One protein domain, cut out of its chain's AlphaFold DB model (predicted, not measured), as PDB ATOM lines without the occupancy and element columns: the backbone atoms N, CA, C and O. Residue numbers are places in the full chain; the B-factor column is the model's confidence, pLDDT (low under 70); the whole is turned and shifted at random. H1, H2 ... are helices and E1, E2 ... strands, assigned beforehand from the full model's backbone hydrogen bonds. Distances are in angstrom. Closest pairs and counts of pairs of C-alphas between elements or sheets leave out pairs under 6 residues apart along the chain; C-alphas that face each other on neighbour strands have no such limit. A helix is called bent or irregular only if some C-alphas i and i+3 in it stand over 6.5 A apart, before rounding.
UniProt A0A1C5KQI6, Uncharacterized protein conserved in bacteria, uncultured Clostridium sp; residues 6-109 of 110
ATOM      1  N   THR A   6     339.087 275.562 346.790       96.19
ATOM      2  CA  THR A   6     338.280 274.586 347.519       96.19
ATOM      3  C   THR A   6     337.323 275.321 348.445       96.19
ATOM      4  O   THR A   6     337.732 276.201 349.204       96.19
ATOM      5  N   TYR A   7     336.050 274.947 348.406       97.56
ATOM      6  CA  TYR A   7     334.982 275.509 349.215       97.56
ATOM      7  C   TYR A   7     334.301 274.416 350.035       97.56
ATOM      8  O   TYR A   7     334.024 273.323 349.544       97.56
ATOM      9  N   ARG A   8     333.975 274.743 351.283       97.69
ATOM     10  CA  ARG A   8     333.140 273.928 352.163       97.69
ATOM     11  C   ARG A   8     331.717 274.475 352.141       97.69
ATOM     12  O   ARG A   8     331.503 275.650 352.444       97.69
ATOM     13  N   HIS A   9     330.750 273.631 351.806       97.31
ATOM     14  CA  HIS A   9     329.334 273.943 351.980       97.31
ATOM     15  C   HIS A   9     328.959 273.891 353.467       97.31
ATOM     16  O   HIS A   9     329.501 273.058 354.194       97.31
ATOM     17  N   TYR A  10     328.003 274.704 353.926       95.19
ATOM     18  CA  TYR A  10     327.604 274.731 355.348       95.19
ATOM     19  C   TYR A  10     327.162 273.362 355.898       95.19
ATOM     20  O   TYR A  10     327.357 273.085 357.074       95.19
ATOM     21  N   LYS A  11     326.651 272.466 355.039       94.38
ATOM     22  CA  LYS A  11     326.309 271.073 355.405       94.38
ATOM     23  C   LYS A  11     327.506 270.119 355.516       94.38
ATOM     24  O   LYS A  11     327.312 268.920 355.666       94.38
ATOM     25  N   GLY A  12     328.731 270.610 355.374       95.81
ATOM     26  CA  GLY A  12     329.930 269.816 355.618       95.81
ATOM     27  C   GLY A  12     330.579 269.183 354.389       95.81
ATOM     28  O   GLY A  12     331.668 268.658 354.538       95.81
ATOM     29  N   ASN A  13     330.031 269.264 353.175       97.44
ATOM     30  CA  ASN A  13     330.688 268.711 351.976       97.44
ATOM     31  C   ASN A  13     331.688 269.681 351.325       97.44
ATOM     32  O   ASN A  13     331.508 270.899 351.389       97.44
ATOM     33  N   ASN A  14     332.725 269.134 350.681       97.12
ATOM     34  CA  ASN A  14     333.760 269.888 349.969       97.12
ATOM     35  C   ASN A  14     333.532 269.914 348.460       97.12
ATOM     36  O   ASN A  14     333.130 268.915 347.861       97.12
ATOM     37  N   TYR A  15     333.880 271.045 347.858       96.88
ATOM     38  CA  TYR A  15     333.735 271.315 346.438       96.88
ATOM     39  C   TYR A  15     334.951 272.078 345.917       96.88
ATOM     40  O   TYR A  15     335.543 272.878 346.635       96.88
ATOM     41  N   GLU A  16     335.306 271.846 344.666       95.94
ATOM     42  CA  GLU A  16     336.326 272.584 343.932       95.94
ATOM     43  C   GLU A  16     335.629 273.535 342.963       95.94
ATOM     44  O   GLU A  16     334.931 273.089 342.056       95.94
ATOM     45  N   VAL A  17     335.791 274.842 343.169       96.69
ATOM     46  CA  VAL A  17     335.353 275.863 342.216       96.69
ATOM     47  C   VAL A  17     336.366 275.922 341.088       96.69
ATOM     48  O   VAL A  17     337.532 276.262 341.302       96.69
ATOM     49  N   ILE A  18     335.885 275.595 339.893       94.81
ATOM     50  CA  ILE A  18     336.662 275.532 338.657       94.81
ATOM     51  C   ILE A  18     336.727 276.922 338.026       94.81
ATOM     52  O   ILE A  18     337.771 277.338 337.525       94.81
ATOM     53  N   GLY A  19     335.624 277.668 338.100       95.19
ATOM     54  CA  GLY A  19     335.553 279.040 337.628       95.19
ATOM     55  C   GLY A  19     334.137 279.594 337.648       95.19
ATOM     56  O   GLY A  19     333.225 279.040 338.263       95.19
ATOM     57  N   GLU A  20     333.973 280.714 336.966       97.31
ATOM     58  CA  GLU A  20     332.672 281.325 336.724       97.31
ATOM     59  C   GLU A  20     332.129 280.832 335.387       97.31
ATOM     60  O   GLU A  20     332.898 280.567 334.462       97.31
ATOM     61  N   ALA A  21     330.811 280.731 335.283       97.75
ATOM     62  CA  ALA A  21     330.127 280.402 334.047       97.75
ATOM     63  C   ALA A  21     329.035 281.430 333.741       97.75
ATOM     64  O   ALA A  21     328.559 282.126 334.640       97.75
ATOM     65  N   ILE A  22     328.655 281.531 332.473       98.06
ATOM     66  CA  ILE A  22     327.567 282.381 332.001       98.06
ATOM     67  C   ILE A  22     326.691 281.605 331.023       98.06
ATOM     68  O   ILE A  22     327.204 280.943 330.116       98.06
ATOM     69  N   ASP A  23     325.378 281.688 331.209       97.62
ATOM     70  CA  ASP A  23     324.420 281.139 330.254       97.62
ATOM     71  C   ASP A  23     324.479 281.912 328.930       97.62
ATOM     72  O   ASP A  23     324.423 283.148 328.906       97.62
ATOM     73  N   ASN A  24     324.584 281.199 327.809       96.12
ATOM     74  CA  ASN A  24     324.665 281.839 326.499       96.12
ATOM     75  C   ASN A  24     323.378 282.597 326.121       96.12
ATOM     76  O   ASN A  24     323.453 283.642 325.469       96.12
ATOM     77  N   LEU A  25     322.208 282.116 326.539       94.81
ATOM     78  CA  LEU A  25     320.903 282.674 326.199       94.81
ATOM     79  C   LEU A  25     320.431 283.700 327.236       94.81
ATOM     80  O   LEU A  25     320.150 284.844 326.882       94.81
ATOM     81  N   THR A  26     320.350 283.307 328.507       96.44
ATOM     82  CA  THR A  26     319.762 284.127 329.580       96.44
ATOM     83  C   THR A  26     320.741 285.145 330.153       96.44
ATOM     84  O   THR A  26     320.319 286.110 330.789       96.44
ATOM     85  N   LYS A  27     322.046 284.956 329.911       96.56
ATOM     86  CA  LYS A  27     323.145 285.739 330.502       96.56
ATOM     87  C   LYS A  27     323.227 285.646 332.027       96.56
ATOM     88  O   LYS A  27     323.930 286.443 332.646       96.56
ATOM     89  N   GLU A  28     322.557 284.670 332.635       97.38
ATOM     90  CA  GLU A  28     322.697 284.394 334.061       97.38
ATOM     91  C   GLU A  28     324.130 283.963 334.398       97.38
ATOM     92  O   GLU A  28     324.757 283.188 333.673       97.38
ATOM     93  N   GLU A  29     324.654 284.473 335.515       97.81
ATOM     94  CA  GLU A  29     325.984 284.117 336.001       97.81
ATOM     95  C   GLU A  29     325.924 282.988 337.026       97.81
ATOM     96  O   GLU A  29     325.174 283.032 338.007       97.81
ATOM     97  N   TYR A  30     326.821 282.025 336.862       98.38
ATOM     98  CA  TYR A  30     326.942 280.871 337.732       98.38
ATOM     99  C   TYR A  30     328.359 280.710 338.280       98.38
ATOM    100  O   TYR A  30     329.348 281.161 337.699       98.38
ATOM    101  N   ILE A  31     328.465 279.988 339.392       98.19
ATOM    102  CA  ILE A  31     329.710 279.340 339.804       98.19
ATOM    103  C   ILE A  31     329.701 277.916 339.270       98.19
ATOM    104  O   ILE A  31     328.774 277.165 339.569       98.19
ATOM    105  N   PHE A  32     330.740 277.558 338.518       97.56
ATOM    106  CA  PHE A  32     330.983 276.207 338.026       97.56
ATOM    107  C   PHE A  32     331.945 275.475 338.966       97.56
ATOM    108  O   PHE A  32     333.065 275.930 339.229       97.56
ATOM    109  N   TYR A  33     331.497 274.348 339.515       96.94
ATOM    110  CA  TYR A  33     332.225 273.622 340.547       96.94
ATOM    111  C   TYR A  33     332.000 272.108 340.473       96.94
ATOM    112  O   TYR A  33     331.000 271.625 339.950       96.94
ATOM    113  N   ARG A  34     332.932 271.345 341.046       95.62
ATOM    114  CA  ARG A  34     332.870 269.884 341.155       95.62
ATOM    115  C   ARG A  34     332.834 269.464 342.615       95.62
ATOM    116  O   ARG A  34     333.525 270.040 343.453       95.62
ATOM    117  N   GLN A  35     332.052 268.445 342.941       95.44
ATOM    118  CA  GLN A  35     332.085 267.861 344.281       95.44
ATOM    119  C   GLN A  35     333.357 267.031 344.512       95.44
ATOM    120  O   GLN A  35     333.791 266.286 343.640       95.44
ATOM    121  N   LEU A  36     333.950 267.122 345.704       94.62
ATOM    122  CA  LEU A  36     335.177 266.396 346.070       94.62
ATOM    123  C   LEU A  36     334.884 265.096 346.837       94.62
ATOM    124  O   LEU A  36     335.618 264.715 347.747       94.62
ATOM    125  N   TYR A  37     333.785 264.439 346.482       92.94
ATOM    126  CA  TYR A  37     333.333 263.162 347.029       92.94
ATOM    127  C   TYR A  37     332.585 262.384 345.940       92.94
ATOM    128  O   TYR A  37     332.012 262.993 345.033       92.94
ATOM    129  N   TYR A  38     332.569 261.052 346.018       92.44
ATOM    130  CA  TYR A  38     331.882 260.197 345.041       92.44
ATOM    131  C   TYR A  38     330.406 260.620 344.849       92.44
ATOM    132  O   TYR A  38     329.735 260.896 345.846       92.44
ATOM    133  N   PRO A  39     329.873 260.701 343.612       93.50
ATOM    134  CA  PRO A  39     330.483 260.314 342.330       93.50
ATOM    135  C   PRO A  39     331.315 261.394 341.600       93.50
ATOM    136  O   PRO A  39     331.547 261.265 340.408       93.50
ATOM    137  N   PHE A  40     331.784 262.454 342.270       91.75
ATOM    138  CA  PHE A  40     332.589 263.534 341.660       91.75
ATOM    139  C   PHE A  40     331.889 264.323 340.535       91.75
ATOM    140  O   PHE A  40     332.543 264.837 339.633       91.75
ATOM    141  N   GLY A  41     330.561 264.463 340.618       95.00
ATOM    142  CA  GLY A  41     329.754 265.220 339.656       95.00
ATOM    143  C   GLY A  41     330.058 266.724 339.570       95.00
ATOM    144  O   GLY A  41     330.586 267.346 340.504       95.00
ATOM    145  N   PHE A  42     329.666 267.301 338.436       97.12
ATOM    146  CA  PHE A  42     329.856 268.700 338.072       97.12
ATOM    147  C   PHE A  42     328.552 269.488 338.177       97.12
ATOM    148  O   PHE A  42     327.470 268.988 337.865       97.12
ATOM    149  N   TRP A  43     328.663 270.732 338.635       98.00
ATOM    150  CA  TRP A  43     327.516 271.541 339.010       98.00
ATOM    151  C   TRP A  43     327.695 273.003 338.626       98.00
ATOM    152  O   TRP A  43     328.799 273.549 338.706       98.00
ATOM    153  N   ILE A  44     326.578 273.656 338.318       98.25
ATOM    154  CA  ILE A  44     326.468 275.116 338.317       98.25
ATOM    155  C   ILE A  44     325.442 275.582 339.346       98.25
ATOM    156  O   ILE A  44     324.486 274.876 339.672       98.25
ATOM    157  N   ARG A  45     325.653 276.780 339.887       98.25
ATOM    158  CA  ARG A  45     324.741 277.440 340.832       98.25
ATOM    159  C   ARG A  45     324.762 278.950 340.600       98.25
ATOM    160  O   ARG A  45     325.862 279.461 340.393       98.25
ATOM    161  N   PRO A  46     323.631 279.678 340.715       98.12
ATOM    162  CA  PRO A  46     323.613 281.132 340.545       98.12
ATOM    163  C   PRO A  46     324.661 281.813 341.423       98.12
ATOM    164  O   PRO A  46     324.777 281.482 342.611       98.12
ATOM    165  N   ARG A  47     325.433 282.743 340.846       97.69
ATOM    166  CA  ARG A  47     326.596 283.376 341.490       97.69
ATOM    167  C   ARG A  47     326.256 283.931 342.869       97.69
ATOM    168  O   ARG A  47     326.894 283.576 343.864       97.69
ATOM    169  N   ASP A  48     325.198 284.729 342.935       96.75
ATOM    170  CA  ASP A  48     324.752 285.382 344.166       96.75
ATOM    171  C   ASP A  48     324.255 284.373 345.201       96.75
ATOM    172  O   ASP A  48     324.458 284.540 346.403       96.75
ATOM    173  N   MET A  49     323.670 283.257 344.753       96.62
ATOM    174  CA  MET A  49     323.289 282.163 345.643       96.62
ATOM    175  C   MET A  49     324.481 281.327 346.099       96.62
ATOM    176  O   MET A  49     324.368 280.652 347.116       96.62
ATOM    177  N   PHE A  50     325.589 281.281 345.367       97.81
ATOM    178  CA  PHE A  50     326.789 280.573 345.808       97.81
ATOM    179  C   PHE A  50     327.555 281.403 346.845       97.81
ATOM    180  O   PHE A  50     327.882 280.907 347.922       97.81
ATOM    181  N   LEU A  51     327.778 282.686 346.544       96.50
ATOM    182  CA  LEU A  51     328.488 283.634 347.412       96.50
ATOM    183  C   LEU A  51     327.623 284.169 348.564       96.50
ATOM    184  O   LEU A  51     328.133 284.790 349.499       96.50
ATOM    185  N   GLY A  52     326.315 283.933 348.496       96.69
ATOM    186  CA  GLY A  52     325.341 284.421 349.453       96.69
ATOM    187  C   GLY A  52     325.251 283.626 350.755       96.69
ATOM    188  O   GLY A  52     325.989 282.678 351.048       96.69
ATOM    189  N   TYR A  53     324.265 284.031 351.548       96.62
ATOM    190  CA  TYR A  53     323.978 283.472 352.864       96.62
ATOM    191  C   TYR A  53     322.698 282.627 352.843       96.62
ATOM    192  O   TYR A  53     321.892 282.680 351.907       96.62
ATOM    193  N   LYS A  54     322.508 281.832 353.893       93.75
ATOM    194  CA  LYS A  54     321.273 281.116 354.213       93.75
ATOM    195  C   LYS A  54     321.052 281.156 355.728       93.75
ATOM    196  O   LYS A  54     322.016 281.278 356.478       93.75
ATOM    197  N   TYR A  55     319.799 281.068 356.158       93.06
ATOM    198  CA  TYR A  55     319.465 280.797 357.553       93.06
ATOM    199  C   TYR A  55     319.461 279.287 357.803       93.06
ATOM    200  O   TYR A  55     318.802 278.543 357.073       93.06
ATOM    201  N   ASP A  56     320.220 278.857 358.805       89.25
ATOM    202  CA  ASP A  56     320.310 277.482 359.291       89.25
ATOM    203  C   ASP A  56     320.203 277.512 360.822       89.25
ATOM    204  O   ASP A  56     321.013 278.176 361.468       89.25
ATOM    205  N   ALA A  57     319.167 276.878 361.384       86.56
ATOM    206  CA  ALA A  57     318.843 276.912 362.820       86.56
ATOM    207  C   ALA A  57     318.970 278.324 363.444       86.56
ATOM    208  O   ALA A  57     319.749 278.544 364.371       86.56
ATOM    209  N   ASP A  58     318.264 279.298 362.854       90.50
ATOM    210  CA  ASP A  58     318.231 280.719 363.248       90.50
ATOM    211  C   ASP A  58     319.559 281.489 363.131       90.50
ATOM    212  O   ASP A  58     319.649 282.662 363.498       90.50
ATOM    213  N   LYS A  59     320.594 280.883 362.540       92.81
ATOM    214  CA  LYS A  59     321.879 281.538 362.273       92.81
ATOM    215  C   LYS A  59     322.033 281.853 360.794       92.81
ATOM    216  O   LYS A  59     321.836 281.003 359.929       92.81
ATOM    217  N   ARG A  60     322.459 283.080 360.492       95.69
ATOM    218  CA  ARG A  60     322.849 283.479 359.136       95.69
ATOM    219  C   ARG A  60     324.252 282.946 358.832       95.69
ATOM    220  O   ARG A  60     325.235 283.455 359.360       95.69
ATOM    221  N   VAL A  61     324.347 281.955 357.951       96.25
ATOM    222  CA  VAL A  61     325.605 281.302 357.555       96.25
ATOM    223  C   VAL A  61     325.903 281.519 356.073       96.25
ATOM    224  O   VAL A  61     324.987 281.661 355.260       96.25
ATOM    225  N   LYS A  62     327.187 281.555 355.695       97.19
ATOM    226  CA  LYS A  62     327.581 281.514 354.277       97.19
ATOM    227  C   LYS A  62     327.225 280.149 353.706       97.19
ATOM    228  O   LYS A  62     327.448 279.133 354.360       97.19
ATOM    229  N   ARG A  63     326.707 280.112 352.478       97.19
ATOM    230  CA  ARG A  63     326.385 278.834 351.824       97.19
ATOM    231  C   ARG A  63     327.646 278.037 351.518       97.19
ATOM    232  O   ARG A  63     327.685 276.841 351.801       97.19
ATOM    233  N   PHE A  64     328.669 278.723 351.012       97.81
ATOM    234  CA  PHE A  64     329.987 278.175 350.729       97.81
ATOM    235  C   PHE A  64     331.075 279.076 351.312       97.81
ATOM    236  O   PHE A  64     331.051 280.297 351.146       97.81
ATOM    237  N   THR A  65     332.056 278.466 351.968       97.19
ATOM    238  CA  THR A  65     333.221 279.157 352.531       97.19
ATOM    239  C   THR A  65     334.478 278.624 351.863       97.19
ATOM    240  O   THR A  65     334.688 277.413 351.850       97.19
ATOM    241  N   ARG A  66     335.312 279.508 351.307       96.69
ATOM    242  CA  ARG A  66     336.612 279.135 350.731       96.69
ATOM    243  C   ARG A  66     337.537 278.637 351.843       96.69
ATOM    244  O   ARG A  66     337.666 279.313 352.860       96.69
ATOM    245  N   ILE A  67     338.159 277.477 351.649       96.56
ATOM    246  CA  ILE A  67     339.036 276.826 352.636       96.56
ATOM    247  C   ILE A  67     340.451 276.542 352.117       96.56
ATOM    248  O   ILE A  67     341.337 276.296 352.925       96.56
ATOM    249  N   ALA A  68     340.677 276.569 350.799       94.12
ATOM    250  CA  ALA A  68     342.005 276.427 350.197       94.12
ATOM    251  C   ALA A  68     342.028 276.983 348.764       94.12
ATOM    252  O   ALA A  68     340.972 277.187 348.155       94.12
ATOM    253  N   ASP A  69     343.225 277.187 348.217       90.06
ATOM    254  CA  ASP A  69     343.420 277.527 346.806       90.06
ATOM    255  C   ASP A  69     343.102 276.345 345.872       90.06
ATOM    256  O   ASP A  69     342.966 275.195 346.305       90.06
ATOM    257  N   SER A  70     342.914 276.645 344.584       77.19
ATOM    258  CA  SER A  70     342.604 275.633 343.568       77.19
ATOM    259  C   SER A  70     343.844 274.803 343.251       77.19
ATOM    260  O   SER A  70     344.952 275.332 343.164       77.19
ATOM    261  N   GLN A  71     343.657 273.498 343.068       71.50
ATOM    262  CA  GLN A  71     344.726 272.580 342.696       71.50
ATOM    263  C   GLN A  71     344.770 272.506 341.167       71.50
ATOM    264  O   GLN A  71     343.941 271.832 340.557       71.50
ATOM    265  N   LYS A  72     345.720 273.220 340.550       63.41
ATOM    266  CA  LYS A  72     345.782 273.434 339.089       63.41
ATOM    267  C   LYS A  72     345.792 272.143 338.253       63.41
ATOM    268  O   LYS A  72     345.332 272.169 337.118       63.41
ATOM    269  N   ASP A  73     346.201 271.016 338.832       63.41
ATOM    270  CA  ASP A  73     346.435 269.774 338.086       63.41
ATOM    271  C   ASP A  73     345.281 268.750 338.149       63.41
ATOM    272  O   ASP A  73     345.362 267.687 337.541       63.41
ATOM    273  N   ARG A  74     344.180 269.027 338.867       68.25
ATOM    274  CA  ARG A  74     343.122 268.020 339.133       68.25
ATOM    275  C   ARG A  74     342.143 267.743 337.986       68.25
ATOM    276  O   ARG A  74     341.314 266.837 338.113       68.25
ATOM    277  N   LEU A  75     342.190 268.529 336.912       73.75
ATOM    278  CA  LEU A  75     341.298 268.421 335.747       73.75
ATOM    279  C   LEU A  75     342.062 268.338 334.418       73.75
ATOM    280  O   LEU A  75     341.449 268.421 333.363       73.75
ATOM    281  N   THR A  76     343.383 268.145 334.452       72.94
ATOM    282  CA  THR A  76     344.252 268.132 333.257       72.94
ATOM    283  C   THR A  76     343.879 267.068 332.226       72.94
ATOM    284  O   THR A  76     344.132 267.265 331.045       72.94
ATOM    285  N   ASN A  77     343.228 265.984 332.657       77.62
ATOM    286  CA  ASN A  77     342.792 264.878 331.800       77.62
ATOM    287  C   ASN A  77     341.263 264.792 331.645       77.62
ATOM    288  O   ASN A  77     340.750 263.745 331.260       77.62
ATOM    289  N   VAL A  78     340.521 265.843 332.009       81.56
ATOM    290  CA  VAL A  78     339.061 265.883 331.844       81.56
ATOM    291  C   VAL A  78     338.729 266.813 330.689       81.56
ATOM    292  O   VAL A  78     338.996 268.012 330.775       81.56
ATOM    293  N   ASP A  79     338.100 266.287 329.637       86.88
ATOM    294  CA  ASP A  79     337.495 267.145 328.623       86.88
ATOM    295  C   ASP A  79     336.206 267.762 329.180       86.88
ATOM    296  O   ASP A  79     335.162 267.119 329.290       86.88
ATOM    297  N   LEU A  80     336.286 269.038 329.559       85.75
ATOM    298  CA  LEU A  80     335.158 269.791 330.104       85.75
ATOM    299  C   LEU A  80     334.019 270.006 329.090       85.75
ATOM    300  O   LEU A  80     332.955 270.477 329.485       85.75
ATOM    301  N   LYS A  81     334.200 269.694 327.804       86.56
ATOM    302  CA  LYS A  81     333.112 269.748 326.814       86.56
ATOM    303  C   LYS A  81     332.257 268.483 326.799       86.56
ATOM    304  O   LYS A  81     331.125 268.536 326.327       86.56
ATOM    305  N   GLU A  82     332.774 267.375 327.324       89.50
ATOM    306  CA  GLU A  82     332.089 266.075 327.339       89.50
ATOM    307  C   GLU A  82     331.399 265.773 328.676       89.50
ATOM    308  O   GLU A  82     330.744 264.744 328.827       89.50
ATOM    309  N   ILE A  83     331.528 266.662 329.663       92.25
ATOM    310  CA  ILE A  83     330.881 266.490 330.964       92.25
ATOM    311  C   ILE A  83     329.434 266.981 330.948       92.25
ATOM    312  O   ILE A  83     329.091 268.004 330.355       92.25
ATOM    313  N   GLU A  84     328.603 266.292 331.718       93.38
ATOM    314  CA  GLU A  84     327.280 266.771 332.079       93.38
ATOM    315  C   GLU A  84     327.351 267.630 333.346       93.38
ATOM    316  O   GLU A  84     327.954 267.246 334.354       93.38
ATOM    317  N   ILE A  85     326.714 268.798 333.309       97.19
ATOM    318  CA  ILE A  85     326.733 269.769 334.402       97.19
ATOM    319  C   ILE A  85     325.311 269.941 334.923       97.19
ATOM    320  O   ILE A  85     324.436 270.400 334.201       97.19
ATOM    321  N   SER A  86     325.058 269.609 336.187       97.94
ATOM    322  CA  SER A  86     323.717 269.755 336.765       97.94
ATOM    323  C   SER A  86     323.540 271.110 337.454       97.94
ATOM    324  O   SER A  86     324.387 271.554 338.235       97.94
ATOM    325  N   HIS A  87     322.410 271.774 337.227       97.94
ATOM    326  CA  HIS A  87     322.051 272.982 337.955       97.94
ATOM    327  C   HIS A  87     321.618 272.641 339.385       97.94
ATOM    328  O   HIS A  87     320.675 271.878 339.618       97.94
ATOM    329  N   SER A  88     322.296 273.210 340.386       96.44
ATOM    330  CA  SER A  88     322.156 272.749 341.769       96.44
ATOM    331  C   SER A  88     320.744 272.940 342.337       96.44
ATOM    332  O   SER A  88     320.341 272.138 343.185       96.44
ATOM    333  N   GLU A  89     320.012 273.959 341.864       95.75
ATOM    334  CA  GLU A  89     318.667 274.304 342.354       95.75
ATOM    335  C   GLU A  89     317.532 273.661 341.553       95.75
ATOM    336  O   GLU A  89     316.524 273.291 342.142       95.75
ATOM    337  N   THR A  90     317.687 273.522 340.235       95.94
ATOM    338  CA  THR A  90     316.596 273.097 339.330       95.94
ATOM    339  C   THR A  90     316.795 271.692 338.777       95.94
ATOM    340  O   THR A  90     315.849 271.109 338.267       95.94
ATOM    341  N   LYS A  91     318.011 271.140 338.885       93.69
ATOM    342  CA  LYS A  91     318.428 269.847 338.314       93.69
ATOM    343  C   LYS A  91     318.406 269.768 336.788       93.69
ATOM    344  O   LYS A  91     318.702 268.710 336.249       93.69
ATOM    345  N   VAL A  92     318.145 270.887 336.117       96.31
ATOM    346  CA  VAL A  92     318.335 271.045 334.673       96.31
ATOM    347  C   VAL A  92     319.800 270.786 334.319       96.31
ATOM    348  O   VAL A  92     320.699 271.148 335.084       96.31
ATOM    349  N   MET A  93     320.030 270.137 333.182       97.56
ATOM    350  CA  MET A  93     321.364 269.775 332.716       97.56
ATOM    351  C   MET A  93     321.912 270.837 331.769       97.56
ATOM    352  O   MET A  93     321.172 271.445 331.007       97.56
ATOM    353  N   TYR A  94     323.218 271.046 331.832       97.88
ATOM    354  CA  TYR A  94     323.968 272.015 331.052       97.88
ATOM    355  C   TYR A  94     325.225 271.363 330.487       97.88
ATOM    356  O   TYR A  94     325.730 270.369 331.019       97.88
ATOM    357  N   ARG A  95     325.769 271.985 329.447       97.19
ATOM    358  CA  ARG A  95     327.065 271.650 328.852       97.19
ATOM    359  C   ARG A  95     327.886 272.908 328.609       97.19
ATOM    360  O   ARG A  95     327.327 273.990 328.429       97.19
ATOM    361  N   ILE A  96     329.206 272.767 328.567       96.88
ATOM    362  CA  ILE A  96     330.102 273.854 328.159       96.88
ATOM    363  C   ILE A  96     330.144 273.915 326.633       96.88
ATOM    364  O   ILE A  96     330.415 272.919 325.968       96.88
ATOM    365  N   VAL A  97     329.926 275.108 326.084       96.06
ATOM    366  CA  VAL A  97     329.997 275.369 324.636       96.06
ATOM    367  C   VAL A  97     331.173 276.260 324.246       96.06
ATOM    368  O   VAL A  97     331.530 276.346 323.072       96.06
ATOM    369  N   GLY A  98     331.830 276.892 325.219       95.19
ATOM    370  CA  GLY A  98     333.008 277.712 324.973       95.19
ATOM    371  C   GLY A  98     333.529 278.406 326.223       95.19
ATOM    372  O   GLY A  98     333.129 278.099 327.344       95.19
ATOM    373  N   GLU A  99     334.413 279.372 326.010       94.94
ATOM    374  CA  GLU A  99     334.934 280.260 327.044       94.94
ATOM    375  C   GLU A  99     334.953 281.691 326.495       94.94
ATOM    376  O   GLU A  99     335.280 281.911 325.328       94.94
ATOM    377  N   SER A 100     334.577 282.667 327.317       93.56
ATOM    378  CA  SER A 100     334.600 284.083 326.955       93.56
ATOM    379  C   SER A 100     334.891 284.933 328.186       93.56
ATOM    380  O   SER A 100     334.291 284.734 329.241       93.56
ATOM    381  N   ASN A 101     335.827 285.879 328.065       91.31
ATOM    382  CA  ASN A 101     336.243 286.777 329.151       91.31
ATOM    383  C   ASN A 101     336.628 286.045 330.456       91.31
ATOM    384  O   ASN A 101     336.322 286.513 331.553       91.31
ATOM    385  N   GLY A 102     337.272 284.878 330.341       90.25
ATOM    386  CA  GLY A 102     337.672 284.053 331.487       90.25
ATOM    387  C   GLY A 102     336.518 283.342 332.205       90.25
ATOM    388  O   GLY A 102     336.701 282.878 333.332       90.25
ATOM    389  N   LYS A 103     335.333 283.271 331.581       95.06
ATOM    390  CA  LYS A 103     334.164 282.520 332.057       95.06
ATOM    391  C   LYS A 103     333.825 281.391 331.095       95.06
ATOM    392  O   LYS A 103     333.887 281.572 329.880       95.06
ATOM    393  N   TYR A 104     333.380 280.264 331.635       96.69
ATOM    394  CA  TYR A 104     332.798 279.189 330.838       96.69
ATOM    395  C   TYR A 104     331.456 279.639 330.261       96.69
ATOM    396  O   TYR A 104     330.610 280.159 330.984       96.69
ATOM    397  N   VAL A 105     331.242 279.434 328.969       97.62
ATOM    398  CA  VAL A 105     329.933 279.645 328.348       97.62
ATOM    399  C   VAL A 105     329.186 278.323 328.407       97.62
ATOM    400  O   VAL A 105     329.691 277.312 327.911       97.62
ATOM    401  N   VAL A 106     328.010 278.327 329.030       97.56
ATOM    402  CA  VAL A 106     327.171 277.136 329.191       97.56
ATOM    403  C   VAL A 106     325.841 277.291 328.469       97.56
ATOM    404  O   VAL A 106     325.333 278.399 328.300       97.56
ATOM    405  N   GLU A 107     325.287 276.162 328.048       97.00
ATOM    406  CA  GLU A 107     323.949 276.065 327.470       97.00
ATOM    407  C   GLU A 107     323.177 274.945 328.153       97.00
ATOM    408  O   GLU A 107     323.737 273.878 328.421       97.00
ATOM    409  N   GLU A 108     321.897 275.195 328.414       96.06
ATOM    410  CA  GLU A 108     320.949 274.182 328.865       96.06
ATOM    411  C   GLU A 108     320.807 273.072 327.808       96.06
ATOM    412  O   GLU A 108     320.597 273.334 326.619       96.06
ATOM    413  N   CYS A 109     320.923 271.822 328.248       92.31
ATOM    414  CA  CYS A 109     320.668 270.639 327.438       92.31
ATOM    415  C   CYS A 109     319.152 270.448 327.315       92.31
ATOM    416  O   CYS A 109     318.479 270.199 328.314       92.31
TER     417      CYS A 109
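Overview. This is residues 6 to 109 of the 110 residues of the protein "Uncharacterized protein conserved in bacteria" of uncultured Clostridium sp (UniProt A0A1C5KQI6). The model is a small closed barrel of six strands, E2, E3, E4, E8, E9 and E10, whose sheet runs on past the ring at one place, where E1 and then E7 are added beside the first part of the bent strand E2. The short helix H1 packs on the outside of the barrel, the hairpin of E5 and E6 lies beyond it at one end of the longest axis, and a long stretch without a named element, residues 69 to 84, leads from E7 back to E8 in the ring. The printed part has 104 residues with ten named strands and one named helix, in the order E1 E2 E3 E4 H1 E5 E6 E7 E8 E9 E10, and its class is mostly strand. The barrel is mixed and the sheet of E5 and E6 is antiparallel. The whole is compact, with a radius of gyration of the C-alphas of 13.7 A and spans of 40 by 31 by 25 A.

Arrangement. Round the closed ring run E2, residues 14 to 23, E3, residues 29 to 35, E4, residues 42 to 46, E8, residues 85 to 87, E9, residues 93 to 100, and E10, residues 103 to 108, and back to E2. E2 and E3 are an antiparallel hairpin at 150 degrees, with N 18 and O 32 at 2.9 A. E3 and E4 are a hairpin too, at 147 degrees, with N 33 and O 43 at 2.9 A. E4 and E8 are parallel at 34 degrees, with N 44 and O 86 at 3.0 A. E8, E9 and E10 form a meander, each strand the antiparallel neighbour of the one before; N 94 and O 85 are 2.7 A apart, and N 105 and O 98 are 2.8 A apart. E10 and E2 are parallel and close the ring, with N 22 and O 104 at 2.8 A. E2 bends by 65 degrees at residue 19, and its pairing is staggered: residues 14 to 16 pair with E1, residues 6 to 9, and residues 21 to 23 with E10. E1, E2, E3 and E4 form a second meander; N 7 and O 15 are 2.8 A apart. On the other side of E1 from E2 is E7, residues 64 to 68, antiparallel at 148 degrees, with N 65 and O 8 at 2.9 A. H1, residues 47 to 51, is on the barrel and outside it, at a height over the sheet of 6.1 A; its one O i to N i+4 pair is within hydrogen-bond range. The closest C-alphas of H1 and E3, those of Arg 47 and Tyr 30, are 4.5 A apart. E5, residues 53 to 56, and E6, residues 59 to 62, are an antiparallel hairpin at 140 degrees, with N 54 and O 61 at 2.8 A. E6 runs on into E7 at 50 degrees across a break of 1 residue.

Along the chain. E1 begins at C-alpha 6, (338.280, 274.586, 347.519). E2, the longest strand, measures 24.5 A from first to last C-alpha and ends at C-alpha 23, (324.420, 281.139, 330.254). E9 measures 20.3 A and bends by 59 degrees at residue 97; E3 measures 19.2 A, E10 15.9 A, E4 14.1 A and E7 12.2 A. E10 ends at C-alpha 108, (320.949, 274.182, 328.865).

Size, cuts and confidence. The two C-alphas farthest apart, those of Asp 58 and Asn 77, are 42.9 A from each other. The printed part has no cut. The link from E7 to E8, 16 residues, is long, and the link from E3 to E4 is short; the others are tight. The mean pLDDT of the printed part is 93.4, and residues 72 to 74 are under 70.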